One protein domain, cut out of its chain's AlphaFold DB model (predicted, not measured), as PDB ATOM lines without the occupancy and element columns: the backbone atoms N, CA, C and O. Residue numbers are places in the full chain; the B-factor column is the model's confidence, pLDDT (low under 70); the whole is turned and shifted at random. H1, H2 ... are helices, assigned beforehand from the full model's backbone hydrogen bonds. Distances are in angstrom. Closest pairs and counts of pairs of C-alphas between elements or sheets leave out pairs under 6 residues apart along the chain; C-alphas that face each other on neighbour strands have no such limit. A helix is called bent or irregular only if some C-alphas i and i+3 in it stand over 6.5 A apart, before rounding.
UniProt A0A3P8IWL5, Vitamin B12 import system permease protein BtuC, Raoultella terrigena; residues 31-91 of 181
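This is residues 31 to 91 of the 181 residues of the protein "Vitamin B12 import system permease protein BtuC" of Raoultella terrigena (UniProt A0A3P8IWL5). One long helix, H2, makes nearly the whole length of this domain; it has one bend but runs nearly straight. The short helix H1 lies crosswise near its first arm, H2a, and residues 84 to 91 fold back as a tail at the far end. The printed part has 61 residues with two named helices, H1 then H2, and no named strand; the class is all helix. It is extended, with a radius of gyration of the C-alphas of 19.4 A, and its outline is a rod spanning 57 by 17 by 15 A.

Find C-alpha 31 at (188.652, 142.145, 168.611), where H1, residues 31 to 39, begins; it measures 12.7 A from first to last C-alpha. Go on to C-alpha 48 at (203.283, 142.245, 178.502), where H2, residues 48 to 83, begins. By its hydrogen bonds H2 was assigned as one helix, but it is bent: C-alphas 56 and 59 are 6.6 A apart. Its arm H2a, residues 48 to 56, measures 12.1 A, and its arm H2b, residues 59 to 83, runs 36.2 A to C-alpha 83 at (158.375, 163.375, 193.290).

Look at the C-alphas of Leu 37 and Gly 51, the closest of H1 and H2a, 6.8 A apart: the two are close but not clearly touching. Their lines are about perpendicular, at 76 degrees. H2a and H2b stand at a shallow tilt of 23 degrees. H1 and H2b are apart. In H1, H2a and H2b every O i to N i+4 pair is within hydrogen-bond range.

The C-alphas of Thr 44 and Arg 84, the two farthest apart, are 57.1 A from each other. Residues 56 to 75, which belong to H2, stand free. The link from H1 to H2, 8 residues, is short, and the printed part has no cut. Read the B-factor column for a mean pLDDT of 73.5 over the printed part; it is under 70 at residues 31 to 33, 41 to 46, 83 and 85 to 91.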
ATOM      1  N   LEU A  31     189.573 143.123 168.000       65.31
ATOM      2  CA  LEU A  31     188.652 142.145 168.611       65.31
ATOM      3  C   LEU A  31     189.269 140.744 168.781       65.31
ATOM      4  O   LEU A  31     189.064 140.122 169.816       65.31
ATOM      5  N   GLY A  32     190.079 140.275 167.824       66.12
ATOM      6  CA  GLY A  32     190.795 138.997 167.948       66.12
ATOM      7  C   GLY A  32     191.804 138.971 169.103       66.12
ATOM      8  O   GLY A  32     191.843 138.018 169.868       66.12
ATOM      9  N   ARG A  33     192.531 140.073 169.322       68.06
ATOM     10  CA  ARG A  33     193.514 140.203 170.413       68.06
ATOM     11  C   ARG A  33     192.862 140.300 171.795       68.06
ATOM     12  O   ARG A  33     193.494 139.962 172.789       68.06
ATOM     13  N   LEU A  34     191.612 140.769 171.869       70.12
ATOM     14  CA  LEU A  34     190.819 140.732 173.103       70.12
ATOM     15  C   LEU A  34     190.440 139.300 173.480       70.12
ATOM     16  O   LEU A  34     190.519 138.962 174.656       70.12
ATOM     17  N   PHE A  35     190.054 138.474 172.502       70.50
ATOM     18  CA  PHE A  35     189.782 137.055 172.735       70.50
ATOM     19  C   PHE A  35     191.043 136.322 173.201       70.50
ATOM     20  O   PHE A  35     190.981 135.617 174.206       70.50
ATOM     21  N   ASP A  36     192.186 136.580 172.564       71.00
ATOM     22  CA  ASP A  36     193.469 136.004 172.981       71.00
ATOM     23  C   ASP A  36     193.827 136.395 174.425       71.00
ATOM     24  O   ASP A  36     194.189 135.538 175.216       71.00
ATOM     25  N   LEU A  37     193.644 137.660 174.826       72.06
ATOM     26  CA  LEU A  37     193.919 138.110 176.202       72.06
ATOM     27  C   LEU A  37     192.933 137.585 177.258       72.06
ATOM     28  O   LEU A  37     193.266 137.587 178.448       72.06
ATOM     29  N   LEU A  38     191.717 137.209 176.851       74.06
ATOM     30  CA  LEU A  38     190.684 136.689 177.750       74.06
ATOM     31  C   LEU A  38     190.852 135.185 177.998       74.06
ATOM     32  O   LEU A  38     190.611 134.727 179.112       74.06
ATOM     33  N   PHE A  39     191.243 134.434 176.962       75.56
ATOM     34  CA  PHE A  39     191.375 132.975 177.001       75.56
ATOM     35  C   PHE A  39     192.817 132.494 177.206       75.56
ATOM     36  O   PHE A  39     193.009 131.427 177.784       75.56
ATOM     37  N   ASP A  40     193.816 133.281 176.803       71.81
ATOM     38  CA  ASP A  40     195.235 132.996 177.021       71.81
ATOM     39  C   ASP A  40     195.993 134.245 177.534       71.81
ATOM     40  O   ASP A  40     196.631 134.988 176.769       71.81
ATOM     41  N   PRO A  41     195.950 134.491 178.861       65.25
ATOM     42  CA  PRO A  41     196.565 135.658 179.497       65.25
ATOM     43  C   PRO A  41     198.088 135.761 179.310       65.25
ATOM     44  O   PRO A  41     198.648 136.839 179.519       65.25
ATOM     45  N   HIS A  42     198.757 134.662 178.941       62.81
ATOM     46  CA  HIS A  42     200.209 134.583 178.751       62.81
ATOM     47  C   HIS A  42     200.628 134.478 177.279       62.81
ATOM     48  O   HIS A  42     201.816 134.289 176.996       62.81
ATOM     49  N   SER A  43     199.689 134.639 176.342       62.09
ATOM     50  CA  SER A  43     199.980 134.582 174.914       62.09
ATOM     51  C   SER A  43     201.114 135.552 174.535       62.09
ATOM     52  O   SER A  43     201.029 136.772 174.681       62.09
ATOM     53  N   THR A  44     202.212 135.001 174.013       57.00
ATOM     54  CA  THR A  44     203.488 135.698 173.726       57.00
ATOM     55  C   THR A  44     203.394 136.697 172.564       57.00
ATOM     56  O   THR A  44     204.384 137.282 172.134       57.00
ATOM     57  N   SER A  45     202.195 136.870 172.015       63.00
ATOM     58  CA  SER A  45     201.933 137.612 170.788       63.00
ATOM     59  C   SER A  45     201.682 139.111 171.015       63.00
ATOM     60  O   SER A  45     201.537 139.858 170.045       63.00
ATOM     61  N   LEU A  46     201.635 139.553 172.279       66.50
ATOM     62  CA  LEU A  46     201.393 140.934 172.689       66.50
ATOM     63  C   LEU A  46     202.458 141.412 173.689       66.50
ATOM     64  O   LEU A  46     202.991 140.611 174.457       66.50
ATOM     65  N   PRO A  47     202.747 142.727 173.742       71.06
ATOM     66  CA  PRO A  47     203.609 143.280 174.775       71.06
ATOM     67  C   PRO A  47     203.007 142.997 176.163       71.06
ATOM     68  O   PRO A  47     201.822 143.277 176.366       71.06
ATOM     69  N   PRO A  48     203.792 142.540 177.156       71.19
ATOM     70  CA  PRO A  48     203.283 142.245 178.502       71.19
ATOM     71  C   PRO A  48     202.617 143.464 179.171       71.19
ATOM     72  O   PRO A  48     201.686 143.332 179.963       71.19
ATOM     73  N   GLN A  49     203.022 144.677 178.781       72.50
ATOM     74  CA  GLN A  49     202.420 145.942 179.213       72.50
ATOM     75  C   GLN A  49     200.951 146.087 178.771       72.50
ATOM     76  O   GLN A  49     200.142 146.644 179.514       72.50
ATOM     77  N   ALA A  50     200.575 145.566 177.597       72.56
ATOM     78  CA  ALA A  50     199.203 145.634 177.092       72.56
ATOM     79  C   ALA A  50     198.246 144.769 177.935       72.56
ATOM     80  O   ALA A  50     197.139 145.214 178.251       72.56
ATOM     81  N   GLY A  51     198.701 143.583 178.361       73.31
ATOM     82  CA  GLY A  51     197.949 142.695 179.252       73.31
ATOM     83  C   GLY A  51     197.717 143.312 180.635       73.31
ATOM     84  O   GLY A  51     196.587 143.312 181.125       73.31
ATOM     85  N   ILE A  52     198.748 143.935 181.221       77.31
ATOM     86  CA  ILE A  52     198.651 144.631 182.518       77.31
ATOM     87  C   ILE A  52     197.650 145.790 182.444       77.31
ATOM     88  O   ILE A  52     196.764 145.898 183.290       77.31
ATOM     89  N   VAL A  53     197.740 146.642 181.418       78.81
ATOM     90  CA  VAL A  53     196.814 147.775 181.249       78.81
ATOM     91  C   VAL A  53     195.372 147.290 181.074       78.81
ATOM     92  O   VAL A  53     194.448 147.885 181.632       78.81
ATOM     93  N   PHE A  54     195.154 146.214 180.317       79.50
ATOM     94  CA  PHE A  54     193.819 145.656 180.129       79.50
ATOM     95  C   PHE A  54     193.230 145.130 181.449       79.50
ATOM     96  O   PHE A  54     192.165 145.593 181.866       79.50
ATOM     97  N   TRP A  55     193.950 144.239 182.134       79.62
ATOM     98  CA  TRP A  55     193.467 143.555 183.337       79.62
ATOM     99  C   TRP A  55     193.443 144.438 184.589       79.62
ATOM    100  O   TRP A  55     192.483 144.376 185.354       79.62
ATOM    101  N   GLN A  56     194.458 145.277 184.806       81.50
ATOM    102  CA  GLN A  56     194.589 146.059 186.043       81.50
ATOM    103  C   GLN A  56     194.019 147.477 185.950       81.50
ATOM    104  O   GLN A  56     193.756 148.090 186.981       81.50
ATOM    105  N   ILE A  57     193.818 148.017 184.744       81.06
ATOM    106  CA  ILE A  57     193.367 149.408 184.574       81.06
ATOM    107  C   ILE A  57     192.005 149.465 183.882       81.06
ATOM    108  O   ILE A  57     191.075 150.077 184.411       81.06
ATOM    109  N   ARG A  58     191.858 148.847 182.703       82.50
ATOM    110  CA  ARG A  58     190.630 148.979 181.895       82.50
ATOM    111  C   ARG A  58     189.461 148.206 182.493       82.50
ATOM    112  O   ARG A  58     188.409 148.798 182.727       82.50
ATOM    113  N   LEU A  59     189.646 146.917 182.763       82.06
ATOM    114  CA  LEU A  59     188.593 146.038 183.277       82.06
ATOM    115  C   LEU A  59     187.994 146.543 184.607       82.06
ATOM    116  O   LEU A  59     186.775 146.743 184.653       82.06
ATOM    117  N   PRO A  60     188.785 146.877 185.652       85.19
ATOM    118  CA  PRO A  60     188.223 147.418 186.890       85.19
ATOM    119  C   PRO A  60     187.531 148.771 186.684       85.19
ATOM    120  O   PRO A  60     186.500 149.032 187.306       85.19
ATOM    121  N   ARG A  61     188.027 149.625 185.775       83.00
ATOM    122  CA  ARG A  61     187.395 150.917 185.463       83.00
ATOM    123  C   ARG A  61     186.044 150.755 184.765       83.00
ATOM    124  O   ARG A  61     185.106 151.476 185.104       83.00
ATOM    125  N   ILE A  62     185.933 149.826 183.816       85.12
ATOM    126  CA  ILE A  62     184.672 149.515 183.126       85.12
ATOM    127  C   ILE A  62     183.672 148.915 184.120       85.12
ATOM    128  O   ILE A  62     182.527 149.365 184.176       85.12
ATOM    129  N   GLY A  63     184.114 147.972 184.958       86.19
ATOM    130  CA  GLY A  63     183.286 147.398 186.021       86.19
ATOM    131  C   GLY A  63     182.759 148.463 186.988       86.19
ATOM    132  O   GLY A  63     181.559 148.516 187.264       86.19
ATOM    133  N   ALA A  64     183.625 149.382 187.428       85.44
ATOM    134  CA  ALA A  64     183.225 150.508 188.267       85.44
ATOM    135  C   ALA A  64     182.227 151.438 187.555       85.44
ATOM    136  O   ALA A  64     181.230 151.838 188.155       85.44
ATOM    137  N   ALA A  65     182.446 151.762 186.275       83.81
ATOM    138  CA  ALA A  65     181.538 152.610 185.502       83.81
ATOM    139  C   ALA A  65     180.137 151.990 185.360       83.81
ATOM    140  O   ALA A  65     179.144 152.699 185.528       83.81
ATOM    141  N   LEU A  66     180.050 150.677 185.119       84.94
ATOM    142  CA  LEU A  66     178.780 149.948 185.064       84.94
ATOM    143  C   LEU A  66     178.056 149.966 186.416       84.94
ATOM    144  O   LEU A  66     176.873 150.302 186.470       84.94
ATOM    145  N   ALA A  67     178.763 149.679 187.512       86.62
ATOM    146  CA  ALA A  67     178.183 149.694 188.857       86.62
ATOM    147  C   ALA A  67     177.690 151.098 189.268       86.62
ATOM    148  O   ALA A  67     176.588 151.264 189.806       86.62
ATOM    149  N   ILE A  68     178.474 152.139 188.969       86.00
ATOM    150  CA  ILE A  68     178.098 153.537 189.225       86.00
ATOM    151  C   ILE A  68     176.911 153.950 188.342       86.00
ATOM    152  O   ILE A  68     175.979 154.590 188.826       86.00
ATOM    153  N   GLY A  69     176.903 153.566 187.063       84.31
ATOM    154  CA  GLY A  69     175.797 153.845 186.145       84.31
ATOM    155  C   GLY A  69     174.486 153.192 186.587       84.31
ATOM    156  O   GLY A  69     173.456 153.866 186.653       84.31
ATOM    157  N   ALA A  70     174.530 151.911 186.962       83.69
ATOM    158  CA  ALA A  70     173.367 151.169 187.445       83.69
ATOM    159  C   ALA A  70     172.798 151.777 188.737       83.69
ATOM    160  O   ALA A  70     171.596 152.028 188.830       83.69
ATOM    161  N   SER A  71     173.663 152.088 189.707       84.50
ATOM    162  CA  SER A  71     173.242 152.720 190.963       84.50
ATOM    163  C   SER A  71     172.658 154.122 190.749       84.50
ATOM    164  O   SER A  71     171.644 154.458 191.363       84.50
ATOM    165  N   LEU A  72     173.231 154.926 189.845       82.44
ATOM    166  CA  LEU A  72     172.706 156.254 189.521       82.44
ATOM    167  C   LEU A  72     171.363 156.183 188.779       82.44
ATOM    168  O   LEU A  72     170.481 156.997 189.052       82.44
ATOM    169  N   SER A  73     171.192 155.212 187.878       83.25
ATOM    170  CA  SER A  73     169.928 154.976 187.171       83.25
ATOM    171  C   SER A  73     168.820 154.549 188.137       83.25
ATOM    172  O   SER A  73     167.753 155.166 188.149       83.25
ATOM    173  N   ALA A  74     169.099 153.584 189.022       82.00
ATOM    174  CA  ALA A  74     168.157 153.134 190.046       82.00
ATOM    175  C   ALA A  74     167.771 154.268 191.009       82.00
ATOM    176  O   ALA A  74     166.587 154.490 191.270       82.00
ATOM    177  N   ALA A  75     168.753 155.043 191.485       80.69
ATOM    178  CA  ALA A  75     168.492 156.210 192.324       80.69
ATOM    179  C   ALA A  75     167.662 157.274 191.583       80.69
ATOM    180  O   ALA A  75     166.751 157.857 192.167       80.69
ATOM    181  N   GLY A  76     167.944 157.515 190.299       74.25
ATOM    182  CA  GLY A  76     167.191 158.443 189.453       74.25
ATOM    183  C   GLY A  76     165.730 158.031 189.279       74.25
ATOM    184  O   GLY A  76     164.844 158.862 189.479       74.25
ATOM    185  N   ALA A  77     165.477 156.751 188.993       79.50
ATOM    186  CA  ALA A  77     164.130 156.196 188.880       79.50
ATOM    187  C   ALA A  77     163.353 156.300 190.206       79.50
ATOM    188  O   ALA A  77     162.200 156.734 190.217       79.50
ATOM    189  N   ALA A  78     164.002 155.995 191.337       79.25
ATOM    190  CA  ALA A  78     163.404 156.141 192.663       79.25
ATOM    191  C   ALA A  78     163.066 157.607 192.992       79.25
ATOM    192  O   ALA A  78     161.961 157.902 193.454       79.25
ATOM    193  N   TYR A  79     163.977 158.543 192.702       72.25
ATOM    194  CA  TYR A  79     163.726 159.976 192.882       72.25
ATOM    195  C   TYR A  79     162.565 160.467 192.010       72.25
ATOM    196  O   TYR A  79     161.695 161.182 192.503       72.25
ATOM    197  N   GLN A  80     162.519 160.076 190.737       78.06
ATOM    198  CA  GLN A  80     161.422 160.438 189.835       78.06
ATOM    199  C   GLN A  80     160.075 159.883 190.328       78.06
ATOM    200  O   GLN A  80     159.076 160.603 190.295       78.06
ATOM    201  N   GLY A  81     160.055 158.655 190.859       76.06
ATOM    202  CA  GLY A  81     158.868 158.051 191.470       76.06
ATOM    203  C   GLY A  81     158.398 158.770 192.739       76.06
ATOM    204  O   GLY A  81     157.199 158.977 192.918       76.06
ATOM    205  N   MET A  82     159.330 159.214 193.588       72.75
ATOM    206  CA  MET A  82     159.019 159.919 194.838       72.75
ATOM    207  C   MET A  82     158.383 161.294 194.594       72.75
ATOM    208  O   MET A  82     157.437 161.667 195.280       72.75
ATOM    209  N   PHE A  83     158.881 162.037 193.604       68.25
ATOM    210  CA  PHE A  83     158.375 163.375 193.290       68.25
ATOM    211  C   PHE A  83     157.168 163.373 192.348       68.25
ATOM    212  O   PHE A  83     156.582 164.431 192.137       68.25
ATOM    213  N   ARG A  84     156.823 162.219 191.748       70.56
ATOM    214  CA  ARG A  84     155.776 162.075 190.715       70.56
ATOM    215  C   ARG A  84     155.850 163.156 189.622       70.56
ATOM    216  O   ARG A  84     154.851 163.483 188.991       70.56
ATOM    217  N   ASN A  85     157.040 163.716 189.406       63.91
ATOM    218  CA  ASN A  85     157.287 164.827 188.503       63.91
ATOM    219  C   ASN A  85     158.529 164.501 187.661       63.91
ATOM    220  O   ASN A  85     159.654 164.651 188.153       63.91
ATOM    221  N   PRO A  86     158.347 164.076 186.396       52.34
ATOM    222  CA  PRO A  86     159.454 163.709 185.517       52.34
ATOM    223  C   PRO A  86     160.386 164.893 185.185       52.34
ATOM    224  O   PRO A  86     161.503 164.664 184.725       52.34
ATOM    225  N   LEU A  87     159.980 166.143 185.463       53.97
ATOM    226  CA  LEU A  87     160.733 167.368 185.152       53.97
ATOM    227  C   LEU A  87     161.301 168.101 186.380       53.97
ATOM    228  O   LEU A  87     162.193 168.936 186.232       53.97
ATOM    229  N   GLY A  88     160.847 167.791 187.599       50.31
ATOM    230  CA  GLY A  88     161.053 168.638 188.788       50.31
ATOM    231  C   GLY A  88     162.499 168.801 189.282       50.31
ATOM    232  O   GLY A  88     162.752 169.542 190.227       50.31
ATOM    233  N   LEU A  89     163.469 168.100 188.687       54.47
ATOM    234  CA  LEU A  89     164.833 168.015 189.216       54.47
ATOM    235  C   LEU A  89     165.954 168.151 188.171       54.47
ATOM    236  O   LEU A  89     167.112 168.316 188.576       54.47
ATOM    237  N   ALA A  90     165.652 168.102 186.872       50.75
ATOM    238  CA  ALA A  90     166.663 167.961 185.819       50.75
ATOM    239  C   ALA A  90     167.480 169.242 185.536       50.75
ATOM    240  O   ALA A  90     168.588 169.145 185.018       50.75
ATOM    241  N   GLY A  91     166.988 170.426 185.920       53.09
ATOM    242  CA  GLY A  91     167.611 171.708 185.553       53.09
ATOM    243  C   GLY A  91     168.622 172.290 186.543       53.09
ATOM    244  O   GLY A  91     169.199 173.337 186.271       53.09
TER     245      GLY A  91